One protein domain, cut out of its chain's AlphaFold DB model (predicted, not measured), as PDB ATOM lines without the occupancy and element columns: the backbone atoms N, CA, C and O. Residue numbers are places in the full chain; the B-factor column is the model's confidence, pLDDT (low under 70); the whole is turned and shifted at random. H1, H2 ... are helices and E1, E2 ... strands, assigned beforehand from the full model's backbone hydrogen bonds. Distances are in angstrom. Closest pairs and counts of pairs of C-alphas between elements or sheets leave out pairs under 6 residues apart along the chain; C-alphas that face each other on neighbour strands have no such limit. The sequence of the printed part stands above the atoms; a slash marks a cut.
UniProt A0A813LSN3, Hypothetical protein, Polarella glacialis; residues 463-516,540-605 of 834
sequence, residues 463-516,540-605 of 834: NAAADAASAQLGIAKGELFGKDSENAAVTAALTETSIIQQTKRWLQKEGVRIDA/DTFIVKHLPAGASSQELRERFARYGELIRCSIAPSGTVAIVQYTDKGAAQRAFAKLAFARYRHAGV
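Overview. This is residues 463 to 516 and 540 to 605 of the 834 residues of the protein "Hypothetical protein" of Polarella glacialis (UniProt A0A813LSN3). What shape do these atoms make? Two lobes follow each other along the longest axis: in one, H1 packs across the long H3 with short H2 beside H1, and in the other H4 and H5 cover one face of a small sheet, which H3 only grazes. What builds it? The 120 printed residues hold, in order, H1 H2 H3 E1 H4 E2 E3 H5, a mixed class, with the antiparallel sheet E1 - E3 - E2. How large is it? It is elongated, 53 by 33 by 20 A, and only just compact, close to loose, with a radius of gyration of the C-alphas of 16.1 A.

Along the chain. What comes before the cut? H1, residues 463 to 473, begins at C-alpha (110.702, 114.012, 97.670); H2 is residues 477 to 480, and H3, residues 488 to 509, is 31.5 A long. What comes after it? E1 is residues 541 to 544, H4 553 to 563 (16.3 A), E2 566 to 571, E3 578 to 582, and H5 585 to 595, ending at C-alpha (111.235, 98.722, 114.350).

Arrangement. How do H1 and H3 meet? They touch about perpendicular, at 79 degrees, with C-alphas of Ala 465 and Glu 496 closest at 5.2 A; H3 does so with residues 492 to 499 alone. What pairs the strands? N 542 and O 580 are 2.9 A apart between E1 and E3, and N 579 and O 570 2.8 A in the hairpin E2 and E3. Where are H4 and H5? On the same face, making two layers, a sheet and its helices, they have heights over the sheet of 9.0 A and 9.2 A. E1, H4, E2 form a split strand-helix-strand unit, two same-way strands with E3 between them, its crossover right-handed. Do the helix backbones close? Every O i to N i+4 pair is within hydrogen-bond range in H1, H3 and H5, and 5 of 7 in H4; H2 is too short for one.

Size, cuts and confidence. Where is the cut? Residues 517 to 539 are not printed, and C-alphas 516 and 540 are 17.4 A apart. Which links are long? Of the links printed whole, none is long. Where is confidence low? Residues 482 to 487, 515 to 516, 549 to 550 and 596 to 605 have pLDDT under 70.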
ATOM      1  N   ASN A 463     111.562 113.370  96.675       81.00
ATOM      2  CA  ASN A 463     110.702 114.012  97.670       81.00
ATOM      3  C   ASN A 463     111.418 114.228  99.019       81.00
ATOM      4  O   ASN A 463     111.295 115.310  99.591       81.00
ATOM      5  N   ALA A 464     112.134 113.215  99.523       77.31
ATOM      6  CA  ALA A 464     112.859 113.278 100.793       77.31
ATOM      7  C   ALA A 464     114.131 114.136 100.693       77.31
ATOM      8  O   ALA A 464     114.484 114.811 101.659       77.31
ATOM      9  N   ALA A 465     114.788 114.159  99.527       80.69
ATOM     10  CA  ALA A 465     115.847 115.123  99.241       80.69
ATOM     11  C   ALA A 465     115.305 116.564  99.270       80.69
ATOM     12  O   ALA A 465     115.839 117.406  99.984       80.69
ATOM     13  N   ALA A 466     114.186 116.835  98.595       80.75
ATOM     14  CA  ALA A 466     113.554 118.152  98.601       80.75
ATOM     15  C   ALA A 466     113.110 118.617 100.001       80.75
ATOM     16  O   ALA A 466     113.294 119.785 100.340       80.75
ATOM     17  N   ASP A 467     112.556 117.721 100.827       81.25
ATOM     18  CA  ASP A 467     112.180 118.039 102.215       81.25
ATOM     19  C   ASP A 467     113.412 118.386 103.076       81.25
ATOM     20  O   ASP A 467     113.361 119.307 103.892       81.25
ATOM     21  N   ALA A 468     114.540 117.702 102.864       82.12
ATOM     22  CA  ALA A 468     115.802 118.000 103.538       82.12
ATOM     23  C   ALA A 468     116.463 119.299 103.036       82.12
ATOM     24  O   ALA A 468     116.939 120.086 103.854       82.12
ATOM     25  N   ALA A 469     116.444 119.571 101.727       81.88
ATOM     26  CA  ALA A 469     116.940 120.823 101.147       81.88
ATOM     27  C   ALA A 469     116.127 122.031 101.642       81.88
ATOM     28  O   ALA A 469     116.698 123.020 102.098       81.88
ATOM     29  N   SER A 470     114.793 121.916 101.633       83.69
ATOM     30  CA  SER A 470     113.869 122.909 102.196       83.69
ATOM     31  C   SER A 470     114.172 123.184 103.675       83.69
ATOM     32  O   SER A 470     114.274 124.343 104.075       83.69
ATOM     33  N   ALA A 471     114.418 122.141 104.477       80.44
ATOM     34  CA  ALA A 471     114.755 122.289 105.892       80.44
ATOM     35  C   ALA A 471     116.164 122.861 106.159       80.44
ATOM     36  O   ALA A 471     116.334 123.575 107.143       80.44
ATOM     37  N   GLN A 472     117.162 122.579 105.310       80.38
ATOM     38  CA  GLN A 472     118.508 123.164 105.429       80.38
ATOM     39  C   GLN A 472     118.553 124.636 104.993       80.38
ATOM     40  O   GLN A 472     119.299 125.417 105.579       80.38
ATOM     41  N   LEU A 473     117.756 125.021 103.991       80.56
ATOM     42  CA  LEU A 473     117.707 126.389 103.462       80.56
ATOM     43  C   LEU A 473     116.687 127.294 104.173       80.56
ATOM     44  O   LEU A 473     116.767 128.513 104.047       80.56
ATOM     45  N   GLY A 474     115.715 126.725 104.892       78.56
ATOM     46  CA  GLY A 474     114.609 127.469 105.515       78.56
ATOM     47  C   GLY A 474     113.555 127.991 104.525       78.56
ATOM     48  O   GLY A 474     112.677 128.753 104.919       78.56
ATOM     49  N   ILE A 475     113.639 127.580 103.256       81.88
ATOM     50  CA  ILE A 475     112.777 127.998 102.137       81.88
ATOM     51  C   ILE A 475     111.613 127.009 101.994       81.88
ATOM     52  O   ILE A 475     111.809 125.802 102.171       81.88
ATOM     53  N   ALA A 476     110.406 127.467 101.644       78.00
ATOM     54  CA  ALA A 476     109.276 126.557 101.476       78.00
ATOM     55  C   ALA A 476     109.468 125.640 100.253       78.00
ATOM     56  O   ALA A 476     109.933 126.058  99.194       78.00
ATOM     57  N   LYS A 477     109.035 124.377 100.348       76.44
ATOM     58  CA  LYS A 477     109.175 123.383  99.263       76.44
ATOM     59  C   LYS A 477     108.592 123.835  97.910       76.44
ATOM     60  O   LYS A 477     109.113 123.460  96.867       76.44
ATOM     61  N   GLY A 478     107.533 124.650  97.924       73.81
ATOM     62  CA  GLY A 478     106.926 125.232  96.716       73.81
ATOM     63  C   GLY A 478     107.674 126.439  96.130       73.81
ATOM     64  O   GLY A 478     107.398 126.826  95.002       73.81
ATOM     65  N   GLU A 479     108.617 127.022  96.870       72.44
ATOM     66  CA  GLU A 479     109.529 128.080  96.408       72.44
ATOM     67  C   GLU A 479     110.844 127.473  95.888       72.44
ATOM     68  O   GLU A 479     111.445 127.994  94.950       72.44
ATOM     69  N   LEU A 480     111.246 126.314  96.436       72.00
ATOM     70  CA  LEU A 480     112.331 125.474  95.910       72.00
ATOM     71  C   LEU A 480     112.045 125.003  94.467       72.00
ATOM     72  O   LEU A 480     112.959 124.900  93.651       72.00
ATOM     73  N   PHE A 481     110.767 124.761  94.152       74.19
ATOM     74  CA  PHE A 481     110.261 124.400  92.824       74.19
ATOM     75  C   PHE A 481     109.137 125.360  92.395       74.19
ATOM     76  O   PHE A 481     107.967 124.977  92.320       74.19
ATOM     77  N   GLY A 482     109.486 126.629  92.163       67.12
ATOM     78  CA  GLY A 482     108.530 127.648  91.716       67.12
ATOM     79  C   GLY A 482     107.767 127.228  90.450       67.12
ATOM     80  O   GLY A 482     108.344 126.626  89.546       67.12
ATOM     81  N   LYS A 483     106.468 127.555  90.386       58.97
ATOM     82  CA  LYS A 483     105.536 127.066  89.345       58.97
ATOM     83  C   LYS A 483     105.956 127.379  87.909       58.97
ATOM     84  O   LYS A 483     105.643 126.600  87.016       58.97
ATOM     85  N   ASP A 484     106.663 128.484  87.717       54.34
ATOM     86  CA  ASP A 484     107.085 128.995  86.410       54.34
ATOM     87  C   ASP A 484     108.551 128.618  86.090       54.34
ATOM     88  O   ASP A 484     109.184 129.194  85.210       54.34
ATOM     89  N   SER A 485     109.132 127.668  86.839       57.66
ATOM     90  CA  SER A 485     110.521 127.232  86.681       57.66
ATOM     91  C   SER A 485     110.656 126.091  85.669       57.66
ATOM     92  O   SER A 485     110.540 124.915  86.016       57.66
ATOM     93  N   GLU A 486     111.029 126.430  84.434       60.97
ATOM     94  CA  GLU A 486     111.450 125.464  83.400       60.97
ATOM     95  C   GLU A 486     112.587 124.535  83.882       60.97
ATOM     96  O   GLU A 486     112.726 123.404  83.426       60.97
ATOM     97  N   ASN A 487     113.372 124.988  84.867       68.19
ATOM     98  CA  ASN A 487     114.500 124.261  85.449       68.19
ATOM     99  C   ASN A 487     114.142 123.439  86.707       68.19
ATOM    100  O   ASN A 487     115.047 122.915  87.355       68.19
ATOM    101  N   ALA A 488     112.862 123.281  87.072       73.88
ATOM    102  CA  ALA A 488     112.464 122.575  88.298       73.88
ATOM    103  C   ALA A 488     113.028 121.140  88.396       73.88
ATOM    104  O   ALA A 488     113.484 120.729  89.465       73.88
ATOM    105  N   ALA A 489     113.073 120.403  87.279       73.44
ATOM    106  CA  ALA A 489     113.668 119.063  87.217       73.44
ATOM    107  C   ALA A 489     115.197 119.080  87.427       73.44
ATOM    108  O   ALA A 489     115.736 118.220  88.122       73.44
ATOM    109  N   VAL A 490     115.889 120.092  86.892       77.44
ATOM    110  CA  VAL A 490     117.337 120.288  87.081       77.44
ATOM    111  C   VAL A 490     117.636 120.612  88.548       77.44
ATOM    112  O   VAL A 490     118.521 120.004  89.147       77.44
ATOM    113  N   THR A 491     116.849 121.494  89.170       78.94
ATOM    114  CA  THR A 491     116.953 121.810  90.605       78.94
ATOM    115  C   THR A 491     116.683 120.586  91.485       78.94
ATOM    116  O   THR A 491     117.376 120.390  92.486       78.94
ATOM    117  N   ALA A 492     115.732 119.721  91.117       79.69
ATOM    118  CA  ALA A 492     115.490 118.459  91.821       79.69
ATOM    119  C   ALA A 492     116.703 117.513  91.732       79.69
ATOM    120  O   ALA A 492     117.187 117.044  92.760       79.69
ATOM    121  N   ALA A 493     117.260 117.311  90.533       77.62
ATOM    122  CA  ALA A 493     118.442 116.470  90.335       77.62
ATOM    123  C   ALA A 493     119.690 117.006  91.070       77.62
ATOM    124  O   ALA A 493     120.435 116.231  91.674       77.62
ATOM    125  N   LEU A 494     119.905 118.328  91.075       81.62
ATOM    126  CA  LEU A 494     121.011 118.970  91.797       81.62
ATOM    127  C   LEU A 494     120.848 118.870  93.321       81.62
ATOM    128  O   LEU A 494     121.807 118.537  94.017       81.62
ATOM    129  N   THR A 495     119.644 119.105  93.855       83.19
ATOM    130  CA  THR A 495     119.387 118.985  95.303       83.19
ATOM    131  C   THR A 495     119.489 117.540  95.792       83.19
ATOM    132  O   THR A 495     120.098 117.299  96.836       83.19
ATOM    133  N   GLU A 496     119.000 116.564  95.018       83.56
ATOM    134  CA  GLU A 496     119.211 115.137  95.294       83.56
ATOM    135  C   GLU A 496     120.704 114.775  95.277       83.56
ATOM    136  O   GLU A 496     121.216 114.230  96.257       83.56
ATOM    137  N   THR A 497     121.431 115.166  94.227       86.06
ATOM    138  CA  THR A 497     122.877 114.912  94.093       86.06
ATOM    139  C   THR A 497     123.673 115.511  95.256       86.06
ATOM    140  O   THR A 497     124.511 114.827  95.846       86.06
ATOM    141  N   SER A 498     123.390 116.760  95.636       85.12
ATOM    142  CA  SER A 498     124.055 117.447  96.749       85.12
ATOM    143  C   SER A 498     123.838 116.723  98.086       85.12
ATOM    144  O   SER A 498     124.789 116.470  98.832       85.12
ATOM    145  N   ILE A 499     122.607 116.285  98.366       86.25
ATOM    146  CA  ILE A 499     122.267 115.557  99.599       86.25
ATOM    147  C   ILE A 499     122.858 114.142  99.607       86.25
ATOM    148  O   ILE A 499     123.317 113.677 100.657       86.25
ATOM    149  N   ILE A 500     122.934 113.475  98.454       85.38
ATOM    150  CA  ILE A 500     123.643 112.201  98.295       85.38
ATOM    151  C   ILE A 500     125.140 112.379  98.593       85.38
ATOM    152  O   ILE A 500     125.701 111.602  99.370       85.38
ATOM    153  N   GLN A 501     125.788 113.424  98.066       86.38
ATOM    154  CA  GLN A 501     127.195 113.725  98.358       86.38
ATOM    155  C   GLN A 501     127.427 114.074  99.838       86.38
ATOM    156  O   GLN A 501     128.364 113.554 100.451       86.38
ATOM    157  N   GLN A 502     126.565 114.898 100.443       86.88
ATOM    158  CA  GLN A 502     126.624 115.241 101.870       86.88
ATOM    159  C   GLN A 502     126.480 113.983 102.746       86.88
ATOM    160  O   GLN A 502     127.246 113.786 103.692       86.88
ATOM    161  N   THR A 503     125.557 113.085 102.389       86.81
ATOM    162  CA  THR A 503     125.342 111.808 103.083       86.81
ATOM    163  C   THR A 503     126.521 110.847 102.879       86.81
ATOM    164  O   THR A 503     126.932 110.189 103.834       86.81
ATOM    165  N   LYS A 504     127.143 110.814 101.688       86.44
ATOM    166  CA  LYS A 504     128.374 110.046 101.407       86.44
ATOM    167  C   LYS A 504     129.545 110.527 102.279       86.44
ATOM    168  O   LYS A 504     130.164 109.716 102.967       86.44
ATOM    169  N   ARG A 505     129.790 111.843 102.327       88.62
ATOM    170  CA  ARG A 505     130.813 112.477 103.186       88.62
ATOM    171  C   ARG A 505     130.564 112.188 104.677       88.62
ATOM    172  O   ARG A 505     131.502 111.880 105.411       88.62
ATOM    173  N   TRP A 506     129.306 112.227 105.129       89.81
ATOM    174  CA  TRP A 506     128.934 111.892 106.512       89.81
ATOM    175  C   TRP A 506     129.160 110.411 106.851       89.81
ATOM    176  O   TRP A 506     129.805 110.118 107.854       89.81
ATOM    177  N   LEU A 507     128.708 109.478 106.005       86.38
ATOM    178  CA  LEU A 507     128.909 108.037 106.205       86.38
ATOM    179  C   LEU A 507     130.404 107.669 106.292       86.38
ATOM    180  O   LEU A 507     130.788 106.894 107.169       86.38
ATOM    181  N   GLN A 508     131.255 108.273 105.453       86.62
ATOM    182  CA  GLN A 508     132.716 108.125 105.538       86.62
ATOM    183  C   GLN A 508     133.261 108.630 106.883       86.62
ATOM    184  O   GLN A 508     133.983 107.895 107.557       86.62
ATOM    185  N   LYS A 509     132.874 109.840 107.313       87.25
ATOM    186  CA  LYS A 509     133.274 110.411 108.613       87.25
ATOM    187  C   LYS A 509     132.818 109.555 109.801       87.25
ATOM    188  O   LYS A 509     133.537 109.452 110.790       87.25
ATOM    189  N   GLU A 510     131.655 108.918 109.702       84.50
ATOM    190  CA  GLU A 510     131.138 108.018 110.736       84.50
ATOM    191  C   GLU A 510     131.854 106.650 110.779       84.50
ATOM    192  O   GLU A 510     131.646 105.886 111.728       84.50
ATOM    193  N   GLY A 511     132.723 106.347 109.807       78.44
ATOM    194  CA  GLY A 511     133.505 105.108 109.725       78.44
ATOM    195  C   GLY A 511     132.867 103.999 108.880       78.44
ATOM    196  O   GLY A 511     133.265 102.839 108.987       78.44
ATOM    197  N   VAL A 512     131.868 104.315 108.050       81.50
ATOM    198  CA  VAL A 512     131.206 103.343 107.165       81.50
ATOM    199  C   VAL A 512     131.983 103.226 105.848       81.50
ATOM    200  O   VAL A 512     132.043 104.178 105.072       81.50
ATOM    201  N   ARG A 513     132.552 102.042 105.560       76.06
ATOM    202  CA  ARG A 513     133.176 101.731 104.255       76.06
ATOM    203  C   ARG A 513     132.102 101.712 103.159       76.06
ATOM    204  O   ARG A 513     131.353 100.745 103.066       76.06
ATOM    205  N   ILE A 514     132.018 102.760 102.339       73.25
ATOM    206  CA  ILE A 514     130.967 102.904 101.307       73.25
ATOM    207  C   ILE A 514     131.238 102.016 100.087       73.25
ATOM    208  O   ILE A 514     130.311 101.564  99.421       73.25
ATOM    209  N   ASP A 515     132.498 101.718  99.800       67.31
ATOM    210  CA  ASP A 515     132.916 100.957  98.615       67.31
ATOM    211  C   ASP A 515     132.497  99.482  98.703       67.31
ATOM    212  O   ASP A 515     132.067  98.899  97.712       67.31
ATOM    213  N   ALA A 516     132.399  98.952  99.926       65.12
ATOM    214  CA  ALA A 516     131.787  97.654 100.219       65.12
ATOM    215  C   ALA A 516     130.280  97.566  99.874       65.12
ATOM    216  O   ALA A 516     129.736  96.465  99.829       65.12
ATOM    217  N   ASP A 540     125.788  94.174 115.115       79.25
ATOM    218  CA  ASP A 540     125.378  95.065 116.218       79.25
ATOM    219  C   ASP A 540     124.877  96.447 115.735       79.25
ATOM    220  O   ASP A 540     124.288  97.216 116.500       79.25
ATOM    221  N   THR A 541     125.137  96.762 114.463       83.19
ATOM    222  CA  THR A 541     125.001  98.087 113.853       83.19
ATOM    223  C   THR A 541     124.074  98.021 112.640       83.19
ATOM    224  O   THR A 541     124.243  97.157 111.778       83.19
ATOM    225  N   PHE A 542     123.138  98.962 112.512       85.19
ATOM    226  CA  PHE A 542     122.328  99.124 111.301       85.19
ATOM    227  C   PHE A 542     122.058 100.594 110.953       85.19
ATOM    228  O   PHE A 542     122.243 101.503 111.763       85.19
ATOM    229  N   ILE A 543     121.635 100.815 109.706       84.69
ATOM    230  CA  ILE A 543     121.313 102.130 109.144       84.69
ATOM    231  C   ILE A 543     119.792 102.257 109.016       84.69
ATOM    232  O   ILE A 543     119.112 101.330 108.575       84.69
ATOM    233  N   VAL A 544     119.270 103.418 109.396       83.94
ATOM    234  CA  VAL A 544     117.857 103.800 109.334       83.94
ATOM    235  C   VAL A 544     117.679 104.813 108.201       83.94
ATOM    236  O   VAL A 544     118.437 105.779 108.142       83.94
ATOM    237  N   LYS A 545     116.697 104.610 107.311       78.94
ATOM    238  CA  LYS A 545     116.407 105.486 106.159       78.94
ATOM    239  C   LYS A 545     115.032 106.170 106.254       78.94
ATOM    240  O   LYS A 545     114.169 105.785 107.044       78.94
ATOM    241  N   HIS A 546     114.862 107.179 105.395       73.88
ATOM    242  CA  HIS A 546     113.659 107.999 105.186       73.88
ATOM    243  C   HIS A 546     113.088 108.580 106.482       73.88
ATOM    244  O   HIS A 546     111.878 108.622 106.699       73.88
ATOM    245  N   LEU A 547     113.987 109.048 107.345       79.56
ATOM    246  CA  LEU A 547     113.614 109.906 108.457       79.56
ATOM    247  C   LEU A 547     113.057 111.233 107.900       79.56
ATOM    248  O   LEU A 547     113.618 111.769 106.941       79.56
ATOM    249  N   PRO A 548     111.946 111.757 108.444       74.50
ATOM    250  CA  PRO A 548     111.391 113.025 107.988       74.50
ATOM    251  C   PRO A 548     112.269 114.196 108.440       74.50
ATOM    252  O   PRO A 548     112.853 114.159 109.527       74.50
ATOM    253  N   ALA A 549     112.291 115.270 107.649       66.44
ATOM    254  CA  ALA A 549     112.932 116.522 108.038       66.44
ATOM    255  C   ALA A 549     112.434 116.981 109.426       66.44
ATOM    256  O   ALA A 549     111.231 117.027 109.695       66.44
ATOM    257  N   GLY A 550     113.370 117.261 110.339       67.56
ATOM    258  CA  GLY A 550     113.072 117.569 111.743       67.56
ATOM    259  C   GLY A 550     112.934 116.360 112.685       67.56
ATOM    260  O   GLY A 550     112.479 116.535 113.821       67.56
ATOM    261  N   ALA A 551     113.309 115.144 112.271       73.94
ATOM    262  CA  ALA A 551     113.589 114.038 113.196       73.94
ATOM    263  C   ALA A 551     114.777 114.390 114.115       73.94
ATOM    264  O   ALA A 551     115.769 114.953 113.655       73.94
ATOM    265  N   SER A 552     114.693 114.069 115.413       81.69
ATOM    266  CA  SER A 552     115.769 114.356 116.373       81.69
ATOM    267  C   SER A 552     116.519 113.086 116.776       81.69
ATOM    268  O   SER A 552     115.935 112.013 116.942       81.69
ATOM    269  N   SER A 553     117.832 113.210 116.981       82.00
ATOM    270  CA  SER A 553     118.674 112.110 117.465       82.00
ATOM    271  C   SER A 553     118.241 111.608 118.846       82.00
ATOM    272  O   SER A 553     118.354 110.414 119.115       82.00
ATOM    273  N   GLN A 554     117.694 112.483 119.698       85.00
ATOM    274  CA  GLN A 554     117.162 112.117 121.012       85.00
ATOM    275  C   GLN A 554     115.890 111.259 120.913       85.00
ATOM    276  O   GLN A 554     115.841 110.202 121.532       85.00
ATOM    277  N   GLU A 555     114.893 111.649 120.111       84.50
ATOM    278  CA  GLU A 555     113.643 110.882 119.939       84.50
ATOM    279  C   GLU A 555     113.916 109.498 119.322       84.50
ATOM    280  O   GLU A 555     113.332 108.492 119.732       84.50
ATOM    281  N   LEU A 556     114.868 109.422 118.385       85.38
ATOM    282  CA  LEU A 556     115.386 108.154 117.872       85.38
ATOM    283  C   LEU A 556     116.048 107.335 118.990       85.38
ATOM    284  O   LEU A 556     115.698 106.168 119.169       85.38
ATOM    285  N   ARG A 557     116.942 107.935 119.788       87.75
ATOM    286  CA  ARG A 557     117.633 107.250 120.895       87.75
ATOM    287  C   ARG A 557     116.650 106.709 121.938       87.75
ATOM    288  O   ARG A 557     116.753 105.542 122.296       87.75
ATOM    289  N   GLU A 558     115.666 107.498 122.364       86.94
ATOM    290  CA  GLU A 558     114.610 107.098 123.312       86.94
ATOM    291  C   GLU A 558     113.720 105.960 122.787       86.94
ATOM    292  O   GLU A 558     113.185 105.160 123.563       86.94
ATOM    293  N   ARG A 559     113.551 105.863 121.464       84.56
ATOM    294  CA  ARG A 559     112.799 104.783 120.819       84.56
ATOM    295  C   ARG A 559     113.620 103.504 120.681       84.56
ATOM    296  O   ARG A 559     113.113 102.427 120.985       84.56
ATOM    297  N   PHE A 560     114.871 103.617 120.239       87.06
ATOM    298  CA  PHE A 560     115.771 102.480 120.037       87.06
ATOM    299  C   PHE A 560     116.279 101.891 121.370       87.06
ATOM    300  O   PHE A 560     116.396 100.668 121.480       87.06
ATOM    301  N   ALA A 561     116.468 102.705 122.417       86.94
ATOM    302  CA  ALA A 561     116.926 102.258 123.741       86.94
ATOM    303  C   ALA A 561     115.979 101.256 124.433       86.94
ATOM    304  O   ALA A 561     116.396 100.508 125.313       86.94
ATOM    305  N   ARG A 562     114.708 101.181 124.010       85.31
ATOM    306  CA  ARG A 562     113.709 100.232 124.547       85.31
ATOM    307  C   ARG A 562     114.016  98.759 124.251       85.31
ATOM    308  O   ARG A 562     113.362  97.889 124.812       85.31
ATOM    309  N   TYR A 563     114.965  98.479 123.357       82.75
ATOM    310  CA  TYR A 563     115.313  97.126 122.900       82.75
ATOM    311  C   TYR A 563     116.689  96.647 123.412       82.75
ATOM    312  O   TYR A 563     117.020  95.460 123.295       82.75
ATOM    313  N   GLY A 564     117.464  97.565 124.000       84.81
ATOM    314  CA  GLY A 564     118.782  97.355 124.591       84.81
ATOM    315  C   GLY A 564     119.602  98.648 124.624       84.81
ATOM    316  O   GLY A 564     119.190  99.675 124.084       84.81
ATOM    317  N   GLU A 565     120.772  98.592 125.252       86.19
ATOM    318  CA  GLU A 565     121.671  99.741 125.384       86.19
ATOM    319  C   GLU A 565     122.303 100.156 124.042       86.19
ATOM    320  O   GLU A 565     122.632  99.316 123.199       86.19
ATOM    321  N   LEU A 566     122.464 101.471 123.855       87.81
ATOM    322  CA  LEU A 566     122.941 102.102 122.625       87.81
ATOM    323  C   LEU A 566     124.316 102.750 122.807       87.81
ATOM    324  O   LEU A 566     124.418 103.829 123.405       87.81
ATOM    325  N   ILE A 567     125.326 102.154 122.167       86.69
ATOM    326  CA  ILE A 567     126.660 102.739 121.981       86.69
ATOM    327  C   ILE A 567     126.556 104.008 121.124       86.69
ATOM    328  O   ILE A 567     127.096 105.054 121.484       86.69
ATOM    329  N   ARG A 568     125.837 103.937 119.992       83.88
ATOM    330  CA  ARG A 568     125.764 105.020 118.995       83.88
ATOM    331  C   ARG A 568     124.338 105.223 118.497       83.88
ATOM    332  O   ARG A 568     123.641 104.266 118.176       83.88
ATOM    333  N   CYS A 569     123.932 106.484 118.387       88.00
ATOM    334  CA  CYS A 569     122.728 106.904 117.674       88.00
ATOM    335  C   CYS A 569     122.999 108.288 117.068       88.00
ATOM    336  O   CYS A 569     122.874 109.303 117.755       88.00
ATOM    337  N   SER A 570     123.436 108.322 115.811       86.94
ATOM    338  CA  SER A 570     123.823 109.540 115.088       86.94
ATOM    339  C   SER A 570     122.964 109.725 113.839       86.94
ATOM    340  O   SER A 570     122.615 108.756 113.170       86.94
ATOM    341  N   ILE A 571     122.605 110.972 113.531       87.81
ATOM    342  CA  ILE A 571     121.793 111.347 112.366       87.81
ATOM    343  C   ILE A 571     122.649 112.139 111.370       87.81
ATOM    344  O   ILE A 571     123.551 112.877 111.775       87.81
ATOM    345  N   ALA A 572     122.383 111.973 110.077       86.25
ATOM    346  CA  ALA A 572     123.025 112.739 109.017       86.25
ATOM    347  C   ALA A 572     122.622 114.228 109.082       86.25
ATOM    348  O   ALA A 572     121.498 114.526 109.492       86.25
ATOM    349  N   PRO A 573     123.467 115.173 108.618       81.31
ATOM    350  CA  PRO A 573     123.110 116.595 108.528       81.31
ATOM    351  C   PRO A 573     121.885 116.877 107.642       81.31
ATOM    352  O   PRO A 573     121.197 117.876 107.835       81.31
ATOM    353  N   SER A 574     121.582 115.981 106.699       76.00
ATOM    354  CA  SER A 574     120.368 115.973 105.873       76.00
ATOM    355  C   SER A 574     119.099 115.579 106.638       76.00
ATOM    356  O   SER A 574     117.996 115.773 106.139       76.00
ATOM    357  N   GLY A 575     119.218 115.002 107.838       77.12
ATOM    358  CA  GLY A 575     118.089 114.547 108.653       77.12
ATOM    359  C   GLY A 575     117.378 113.284 108.146       77.12
ATOM    360  O   GLY A 575     116.468 112.814 108.818       77.12
ATOM    361  N   THR A 576     117.783 112.714 107.003       77.94
ATOM    362  CA  THR A 576     117.070 111.616 106.315       77.94
ATOM    363  C   THR A 576     117.573 110.209 106.642       77.94
ATOM    364  O   THR A 576     116.860 109.228 106.405       77.94
ATOM    365  N   VAL A 577     118.789 110.097 107.185       85.00
ATOM    366  CA  VAL A 577     119.488 108.834 107.480       85.00
ATOM    367  C   VAL A 577     120.086 108.881 108.887       85.00
ATOM    368  O   VAL A 577     120.565 109.929 109.316       85.00
ATOM    369  N   ALA A 578     120.092 107.755 109.604       87.00
ATOM    370  CA  ALA A 578     120.772 107.611 110.895       87.00
ATOM    371  C   ALA A 578     121.517 106.271 111.024       87.00
ATOM    372  O   ALA A 578     121.137 105.281 110.399       87.00
ATOM    373  N   ILE A 579     122.555 106.232 111.862       88.56
ATOM    374  CA  ILE A 579     123.275 105.019 112.273       88.56
ATOM    375  C   ILE A 579     122.897 104.700 113.720       88.56
ATOM    376  O   ILE A 579     122.947 105.573 114.589       88.56
ATOM    377  N   VAL A 580     122.568 103.435 113.983       89.12
ATOM    378  CA  VAL A 580     122.253 102.913 115.319       89.12
ATOM    379  C   VAL A 580     123.165 101.719 115.606       89.12
ATOM    380  O   VAL A 580     123.223 100.785 114.807       89.12
ATOM    381  N   GLN A 581     123.874 101.747 116.737       89.25
ATOM    382  CA  GLN A 581     124.725 100.654 117.222       89.25
ATOM    383  C   GLN A 581     124.359 100.302 118.666       89.25
ATOM    384  O   GLN A 581     124.338 101.178 119.537       89.25
ATOM    385  N   TYR A 582     124.114  99.017 118.908       88.19
ATOM    386  CA  TYR A 582     123.804  98.455 120.223       88.19
ATOM    387  C   TYR A 582     125.035  97.842 120.896       88.19
ATOM    388  O   TYR A 582     125.965  97.418 120.217       88.19
ATOM    389  N   THR A 583     124.999  97.718 122.226       88.00
ATOM    390  CA  THR A 583     125.993  96.938 122.994       88.00
ATOM    391  C   THR A 583     125.838  95.420 122.781       88.00
ATOM    392  O   THR A 583     126.786  94.665 122.959       88.00
ATOM    393  N   ASP A 584     124.645  94.955 122.389       83.69
ATOM    394  CA  ASP A 584     124.300  93.537 122.203       83.69
ATOM    395  C   ASP A 584     123.771  93.273 120.781       83.69
ATOM    396  O   ASP A 584     122.819  93.913 120.324       83.69
ATOM    397  N   LYS A 585     124.328  92.261 120.102       82.06
ATOM    398  CA  LYS A 585     123.823  91.745 118.816       82.06
ATOM    399  C   LYS A 585     122.373  91.257 118.926       82.06
ATOM    400  O   LYS A 585     121.582  91.460 118.004       82.06
ATOM    401  N   GLY A 586     121.994  90.658 120.056       76.81
ATOM    402  CA  GLY A 586     120.613  90.282 120.343       76.81
ATOM    403  C   GLY A 586     119.682  91.498 120.373       76.81
ATOM    404  O   GLY A 586     118.610  91.462 119.772       76.81
ATOM    405  N   ALA A 587     120.096  92.595 121.010       78.88
ATOM    406  CA  ALA A 587     119.365  93.858 121.038       78.88
ATOM    407  C   ALA A 587     119.216  94.463 119.642       78.88
ATOM    408  O   ALA A 587     118.100  94.814 119.265       78.88
ATOM    409  N   ALA A 588     120.292  94.492 118.848       80.81
ATOM    410  CA  ALA A 588     120.238  94.948 117.462       80.81
ATOM    411  C   ALA A 588     119.226  94.140 116.629       80.81
ATOM    412  O   ALA A 588     118.395  94.723 115.931       80.81
ATOM    413  N   GLN A 589     119.221  92.807 116.754       77.50
ATOM    414  CA  GLN A 589     118.267  91.943 116.052       77.50
ATOM    415  C   GLN A 589     116.820  92.114 116.548       77.50
ATOM    416  O   GLN A 589     115.909  92.210 115.723       77.50
ATOM    417  N   ARG A 590     116.589  92.209 117.869       78.50
ATOM    418  CA  ARG A 590     115.255  92.483 118.447       78.50
ATOM    419  C   ARG A 590     114.722  93.846 117.999       78.50
ATOM    420  O   ARG A 590     113.556  93.943 117.626       78.50
ATOM    421  N   ALA A 591     115.569  94.873 118.010       81.25
ATOM    422  CA  ALA A 591     115.235  96.215 117.551       81.25
ATOM    423  C   ALA A 591     114.886  96.219 116.061       81.25
ATOM    424  O   ALA A 591     113.808  96.678 115.692       81.25
ATOM    425  N   PHE A 592     115.744  95.647 115.213       81.12
ATOM    426  CA  PHE A 592     115.512  95.558 113.772       81.12
ATOM    427  C   PHE A 592     114.194  94.832 113.459       81.12
ATOM    428  O   PHE A 592     113.343  95.380 112.764       81.12
ATOM    429  N   ALA A 593     113.951  93.664 114.063       72.94
ATOM    430  CA  ALA A 593     112.733  92.876 113.847       72.94
ATOM    431  C   ALA A 593     111.434  93.512 114.398       72.94
ATOM    432  O   ALA A 593     110.345  93.028 114.089       72.94
ATOM    433  N   LYS A 594     111.519  94.561 115.230       75.56
ATOM    434  CA  LYS A 594     110.359  95.260 115.824       75.56
ATOM    435  C   LYS A 594     110.185  96.708 115.356       75.56
ATOM    436  O   LYS A 594     109.094  97.252 115.520       75.56
ATOM    437  N   LEU A 595     111.233  97.333 114.819       77.69
ATOM    438  CA  LEU A 595     111.235  98.722 114.350       77.69
ATOM    439  C   LEU A 595     111.428  98.867 112.835       77.69
ATOM    440  O   LEU A 595     111.183  99.960 112.323       77.69
ATOM    441  N   ALA A 596     111.781  97.800 112.108       69.56
ATOM    442  CA  ALA A 596     111.591  97.769 110.659       69.56
ATOM    443  C   ALA A 596     110.131  98.095 110.304       69.56
ATOM    444  O   ALA A 596     109.212  97.682 111.015       69.56
ATOM    445  N   PHE A 597     109.929  98.877 109.240       63.22
ATOM    446  CA  PHE A 597     108.630  99.393 108.784       63.22
ATOM    447  C   PHE A 597     107.800 100.220 109.808       63.22
ATOM    448  O   PHE A 597     106.694 100.667 109.493       63.22
ATOM    449  N   ALA A 598     108.269 100.456 111.040       62.94
ATOM    450  CA  ALA A 598     107.451 101.065 112.093       62.94
ATOM    451  C   ALA A 598     107.314 102.593 111.924       62.94
ATOM    452  O   ALA A 598     108.295 103.293 111.719       62.94
ATOM    453  N   ARG A 599     106.115 103.173 112.077       62.03
ATOM    454  CA  ARG A 599     105.870 104.611 111.795       62.03
ATOM    455  C   ARG A 599     106.656 105.590 112.688       62.03
ATOM    456  O   ARG A 599     106.712 105.389 113.902       62.03
ATOM    457  N   TYR A 600     107.204 106.667 112.113       67.50
ATOM    458  CA  TYR A 600     107.892 107.776 112.801       67.50
ATOM    459  C   TYR A 600     107.051 109.054 112.746       67.50
ATOM    460  O   TYR A 600     106.890 109.634 111.673       67.50
ATOM    461  N   ARG A 601     106.516 109.513 113.885       67.38
ATOM    462  CA  ARG A 601     105.530 110.609 113.935       67.38
ATOM    463  C   ARG A 601     104.410 110.381 112.895       67.38
ATOM    464  O   ARG A 601     103.599 109.467 113.049       67.38
ATOM    465  N   HIS A 602     104.397 111.159 111.810       47.62
ATOM    466  CA  HIS A 602     103.431 111.064 110.709       47.62
ATOM    467  C   HIS A 602     103.957 110.304 109.469       47.62
ATOM    468  O   HIS A 602     103.151 109.904 108.626       47.62
ATOM    469  N   ALA A 603     105.263 110.039 109.385       46.41
ATOM    470  CA  ALA A 603     105.926 109.274 108.326       46.41
ATOM    471  C   ALA A 603     106.127 107.788 108.715       46.41
ATOM    472  O   ALA A 603     105.741 107.348 109.802       46.41
ATOM    473  N   GLY A 604     106.742 106.996 107.834       45.09
ATOM    474  CA  GLY A 604     107.346 105.704 108.191       45.09
ATOM    475  C   GLY A 604     108.760 105.892 108.760       45.09
ATOM    476  O   GLY A 604     109.458 106.788 108.301       45.09
ATOM    477  N   VAL A 605     109.226 105.055 109.700       42.78
ATOM    478  CA  VAL A 605     110.664 104.725 109.726       42.78
ATOM    479  C   VAL A 605     110.863 103.707 108.607       42.78
ATOM    480  O   VAL A 605     110.429 102.561 108.741       42.78
TER     481      VAL A 605